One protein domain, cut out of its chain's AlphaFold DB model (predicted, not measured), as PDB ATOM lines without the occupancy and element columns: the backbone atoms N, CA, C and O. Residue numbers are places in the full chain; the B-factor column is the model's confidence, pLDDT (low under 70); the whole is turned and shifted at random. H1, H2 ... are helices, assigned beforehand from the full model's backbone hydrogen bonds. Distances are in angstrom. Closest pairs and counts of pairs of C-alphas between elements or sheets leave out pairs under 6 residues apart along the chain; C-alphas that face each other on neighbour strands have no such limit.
ATOM      1  N   SER A  10     154.801 158.598 153.099       79.31
ATOM      2  CA  SER A  10     154.911 159.063 151.716       79.31
ATOM      3  C   SER A  10     154.256 158.129 150.690       79.31
ATOM      4  O   SER A  10     153.597 158.618 149.774       79.31
ATOM      5  N   GLU A  11     154.403 156.808 150.821       81.81
ATOM      6  CA  GLU A  11     153.740 155.829 149.942       81.81
ATOM      7  C   GLU A  11     152.229 155.779 150.173       81.81
ATOM      8  O   GLU A  11     151.465 155.675 149.217       81.81
ATOM      9  N   GLU A  12     151.780 155.895 151.422       78.06
ATOM     10  CA  GLU A  12     150.349 155.914 151.746       78.06
ATOM     11  C   GLU A  12     149.681 157.219 151.292       78.06
ATOM     12  O   GLU A  12     148.574 157.193 150.760       78.06
ATOM     13  N   MET A  13     150.378 158.355 151.392       78.19
ATOM     14  CA  MET A  13     149.920 159.631 150.833       78.19
ATOM     15  C   MET A  13     149.836 159.611 149.302       78.19
ATOM     16  O   MET A  13     148.937 160.231 148.746       78.19
ATOM     17  N   GLN A  14     150.729 158.894 148.606       79.62
ATOM     18  CA  GLN A  14     150.641 158.727 147.147       79.62
ATOM     19  C   GLN A  14     149.454 157.865 146.709       79.62
ATOM     20  O   GLN A  14     148.953 158.044 145.600       79.62
ATOM     21  N   LYS A  15     149.014 156.931 147.556       82.31
ATOM     22  CA  LYS A  15     147.838 156.091 147.301       82.31
ATOM     23  C   LYS A  15     146.517 156.797 147.605       82.31
ATOM     24  O   LYS A  15     145.474 156.269 147.230       82.31
ATOM     25  N   MET A  16     146.534 157.952 148.277       81.12
ATOM     26  CA  MET A  16     145.320 158.744 148.477       81.12
ATOM     27  C   MET A  16     144.860 159.299 147.127       81.12
ATOM     28  O   MET A  16     145.555 160.101 146.503       81.12
ATOM     29  N   GLU A  17     143.692 158.857 146.665       78.00
ATOM     30  CA  GLU A  17     143.104 159.377 145.436       78.00
ATOM     31  C   GLU A  17     142.769 160.863 145.591       78.00
ATOM     32  O   GLU A  17     142.316 161.328 146.638       78.00
ATOM     33  N   TYR A  18     143.017 161.632 144.530       79.56
ATOM     34  CA  TYR A  18     142.708 163.053 144.533       79.56
ATOM     35  C   TYR A  18     141.197 163.253 144.446       79.56
ATOM     36  O   TYR A  18     140.602 163.148 143.371       79.56
ATOM     37  N   GLU A  19     140.581 163.594 145.572       78.88
ATOM     38  CA  GLU A  19     139.195 164.036 145.583       78.88
ATOM     39  C   GLU A  19     139.112 165.499 145.126       78.88
ATOM     40  O   GLU A  19     139.721 166.391 145.733       78.88
ATOM     41  N   PRO A  20     138.380 165.793 144.037       81.69
ATOM     42  CA  PRO A  20     138.224 167.162 143.594       81.69
ATOM     43  C   PRO A  20     137.442 167.939 144.651       81.69
ATOM     44  O   PRO A  20     136.265 167.670 144.878       81.69
ATOM     45  N   LEU A  21     138.086 168.956 145.237       80.88
ATOM     46  CA  LEU A  21     137.420 169.895 146.144       80.88
ATOM     47  C   LEU A  21     136.114 170.381 145.514       80.88
ATOM     48  O   LEU A  21     136.096 170.793 144.337       80.88
ATOM     49  N   LEU A  22     135.038 170.357 146.297       85.75
ATOM     50  CA  LEU A  22     133.729 170.741 145.802       85.75
ATOM     51  C   LEU A  22     133.788 172.197 145.307       85.75
ATOM     52  O   LEU A  22     134.504 173.032 145.873       85.75
ATOM     53  N   PRO A  23     133.020 172.567 144.267       89.12
ATOM     54  CA  PRO A  23     133.038 173.930 143.736       89.12
ATOM     55  C   PRO A  23     132.747 174.999 144.797       89.12
ATOM     56  O   PRO A  23     133.226 176.127 144.688       89.12
ATOM     57  N   VAL A  24     131.964 174.649 145.823       91.62
ATOM     58  CA  VAL A  24     131.653 175.526 146.955       91.62
ATOM     59  C   VAL A  24     132.858 175.740 147.870       91.62
ATOM     60  O   VAL A  24     133.139 176.880 148.220       91.62
ATOM     61  N   GLU A  25     133.620 174.694 148.185       91.00
ATOM     62  CA  GLU A  25     134.809 174.785 149.041       91.00
ATOM     63  C   GLU A  25     135.883 175.645 148.379       91.00
ATOM     64  O   GLU A  25     136.424 176.558 149.003       91.00
ATOM     65  N   LYS A  26     136.102 175.457 147.071       90.56
ATOM     66  CA  LYS A  26     137.012 176.310 146.290       90.56
ATOM     67  C   LYS A  26     136.592 177.779 146.328       90.56
ATOM     68  O   LYS A  26     137.438 178.657 146.485       90.56
ATOM     69  N   LYS A  27     135.290 178.059 146.203       92.88
ATOM     70  CA  LYS A  27     134.757 179.426 146.275       92.88
ATOM     71  C   LYS A  27     134.931 180.021 147.668       92.88
ATOM     72  O   LYS A  27     135.363 181.161 147.761       92.88
ATOM     73  N   LEU A  28     134.625 179.279 148.730       95.75
ATOM     74  CA  LEU A  28     134.771 179.755 150.108       95.75
ATOM     75  C   LEU A  28     136.228 180.101 150.435       95.75
ATOM     76  O   LEU A  28     136.489 181.170 150.984       95.75
ATOM     77  N   ILE A  29     137.177 179.253 150.028       94.25
ATOM     78  CA  ILE A  29     138.615 179.518 150.177       94.25
ATOM     79  C   ILE A  29     139.014 180.769 149.386       94.25
ATOM     80  O   ILE A  29     139.665 181.660 149.928       94.25
ATOM     81  N   ALA A  30     138.586 180.880 148.125       96.25
ATOM     82  CA  ALA A  30     138.895 182.039 147.292       96.25
ATOM     83  C   ALA A  30     138.325 183.346 147.868       96.25
ATOM     84  O   ALA A  30     139.034 184.349 147.926       96.25
ATOM     85  N   TRP A  31     137.074 183.336 148.337       96.94
ATOM     86  CA  TRP A  31     136.437 184.493 148.971       96.94
ATOM     87  C   TRP A  31     137.117 184.878 150.284       96.94
ATOM     88  O   TRP A  31     137.315 186.065 150.529       96.94
ATOM     89  N   SER A  32     137.516 183.894 151.095       96.88
ATOM     90  CA  SER A  32     138.292 184.102 152.323       96.88
ATOM     91  C   SER A  32     139.628 184.795 152.038       96.88
ATOM     92  O   SER A  32     139.928 185.832 152.631       96.88
ATOM     93  N   LEU A  33     140.400 184.280 151.077       97.19
ATOM     94  CA  LEU A  33     141.692 184.855 150.701       97.19
ATOM     95  C   LEU A  33     141.541 186.259 150.111       97.19
ATOM     96  O   LEU A  33     142.279 187.166 150.493       97.19
ATOM     97  N   LEU A  34     140.561 186.457 149.225       97.81
ATOM     98  CA  LEU A  34     140.249 187.768 148.662       97.81
ATOM     99  C   LEU A  34     139.921 188.768 149.777       97.81
ATOM    100  O   LEU A  34     140.476 189.864 149.802       97.81
ATOM    101  N   LEU A  35     139.053 188.378 150.712       97.69
ATOM    102  CA  LEU A  35     138.663 189.215 151.841       97.69
ATOM    103  C   LEU A  35     139.871 189.567 152.712       97.69
ATOM    104  O   LEU A  35     140.062 190.738 153.031       97.69
ATOM    105  N   GLY A  36     140.729 188.595 153.028       97.69
ATOM    106  CA  GLY A  36     141.968 188.832 153.769       97.69
ATOM    107  C   GLY A  36     142.872 189.861 153.086       97.69
ATOM    108  O   GLY A  36     143.294 190.829 153.718       97.69
ATOM    109  N   VAL A  37     143.113 189.715 151.782       98.06
ATOM    110  CA  VAL A  37     143.936 190.659 151.003       98.06
ATOM    111  C   VAL A  37     143.311 192.054 150.965       98.06
ATOM    112  O   VAL A  37     144.017 193.050 151.126       98.06
ATOM    113  N   VAL A  38     141.990 192.146 150.804       98.12
ATOM    114  CA  VAL A  38     141.271 193.427 150.830       98.12
ATOM    115  C   VAL A  38     141.431 194.110 152.186       98.12
ATOM    116  O   VAL A  38     141.760 195.295 152.225       98.12
ATOM    117  N   LEU A  39     141.259 193.380 153.294       97.56
ATOM    118  CA  LEU A  39     141.448 193.935 154.637       97.56
ATOM    119  C   LEU A  39     142.881 194.433 154.847       97.56
ATOM    120  O   LEU A  39     143.065 195.519 155.394       97.56
ATOM    121  N   LEU A  40     143.885 193.691 154.376       97.06
ATOM    122  CA  LEU A  40     145.283 194.127 154.436       97.06
ATOM    123  C   LEU A  40     145.521 195.406 153.625       97.06
ATOM    124  O   LEU A  40     146.187 196.318 154.109       97.06
ATOM    125  N   GLY A  41     144.943 195.516 152.427       96.69
ATOM    126  CA  GLY A  41     145.032 196.727 151.607       96.69
ATOM    127  C   GLY A  41     144.358 197.937 152.259       96.69
ATOM    128  O   GLY A  41     144.912 199.039 152.251       96.69
ATOM    129  N   VAL A  42     143.188 197.736 152.872       96.88
ATOM    130  CA  VAL A  42     142.491 198.776 153.646       96.88
ATOM    131  C   VAL A  42     143.336 199.210 154.836       96.88
ATOM    132  O   VAL A  42     143.504 200.409 155.046       96.88
ATOM    133  N   LEU A  43     143.895 198.257 155.583       94.81
ATOM    134  CA  LEU A  43     144.750 198.547 156.726       94.81
ATOM    135  C   LEU A  43     146.002 199.312 156.295       94.81
ATOM    136  O   LEU A  43     146.328 200.320 156.907       94.81
ATOM    137  N   TYR A  44     146.664 198.895 155.215       94.25
ATOM    138  CA  TYR A  44     147.817 199.602 154.659       94.25
ATOM    139  C   TYR A  44     147.468 201.044 154.277       94.25
ATOM    140  O   TYR A  44     148.175 201.980 154.655       94.25
ATOM    141  N   LYS A  45     146.342 201.244 153.582       92.94
ATOM    142  CA  LYS A  45     145.865 202.579 153.206       92.94
ATOM    143  C   LYS A  45     145.550 203.428 154.438       92.94
ATOM    144  O   LYS A  45     145.897 204.605 154.462       92.94
ATOM    145  N   ALA A  46     144.906 202.847 155.448       93.62
ATOM    146  CA  ALA A  46     144.625 203.525 156.706       93.62
ATOM    147  C   ALA A  46     145.929 203.914 157.413       93.62
ATOM    148  O   ALA A  46     146.096 205.077 157.759       93.62
ATOM    149  N   SER A  47     146.885 202.993 157.542       90.19
ATOM    150  CA  SER A  47     148.199 203.272 158.124       90.19
ATOM    151  C   SER A  47     148.922 204.397 157.390       90.19
ATOM    152  O   SER A  47     149.432 205.300 158.039       90.19
ATOM    153  N   HIS A  48     148.910 204.410 156.057       88.06
ATOM    154  CA  HIS A  48     149.519 205.495 155.284       88.06
ATOM    155  C   HIS A  48     148.784 206.836 155.458       88.06
ATOM    156  O   HIS A  48     149.415 207.886 155.509       88.06
ATOM    157  N   PHE A  49     147.454 206.809 155.574       89.75
ATOM    158  CA  PHE A  49     146.641 208.007 155.783       89.75
ATOM    159  C   PHE A  49     146.805 208.602 157.191       89.75
ATOM    160  O   PHE A  49     146.885 209.818 157.331       89.75
ATOM    161  N   PHE A  50     146.858 207.760 158.228       87.44
ATOM    162  CA  PHE A  50     147.021 208.188 159.621       87.44
ATOM    163  C   PHE A  50     148.484 208.467 159.997       87.44
ATOM    164  O   PHE A  50     148.731 209.332 160.833       87.44
ATOM    165  N   PHE A  51     149.450 207.791 159.364       82.88
ATOM    166  CA  PHE A  51     150.889 207.991 159.568       82.88
ATOM    167  C   PHE A  51     151.603 208.403 158.264       82.88
ATOM    168  O   PHE A  51     152.456 207.663 157.759       82.88
TER     169      PHE A  51
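What this domain is: This is residues 10 to 51 of the 55 residues of an uncharacterized protein of Desulfosoma caldarium (UniProt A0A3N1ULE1). One long helix, H2, makes most of the length, and from its first end a strung-out link, residues 16 to 22, leads away to a small helix, H1, at the far end of the link. The two helices and their link form a wide, open V with nothing folded back on it. The printed part has 42 residues with two named helices, H1 then H2, and no named strand; the class is all helix. The whole is extended, with a radius of gyration of the C-alphas of 18.2 A, and spans 53 by 25 by 5 A.

Where its parts are: H2 is residues 23 to 50, 40.3 A from C-alpha 23 at (133.038, 173.930, 143.736) to C-alpha 50 at (147.021, 208.188, 159.621). H1 is residues 10 to 15, beginning at C-alpha 10 at (154.911, 159.063, 151.716).

How they stand to each other: H1 and H2 are apart, with no C-alpha of the one within 8 A of the other. A short link of 7 residues joins them. In H1 and H2 every O i to N i+4 pair is within hydrogen-bond range.

The domain as a whole: The C-alphas farthest apart, those of Glu 11 and Phe 50, are 53.7 A apart. The printed part has no cut. Its mean pLDDT is 89.7, and no printed residue is under 70.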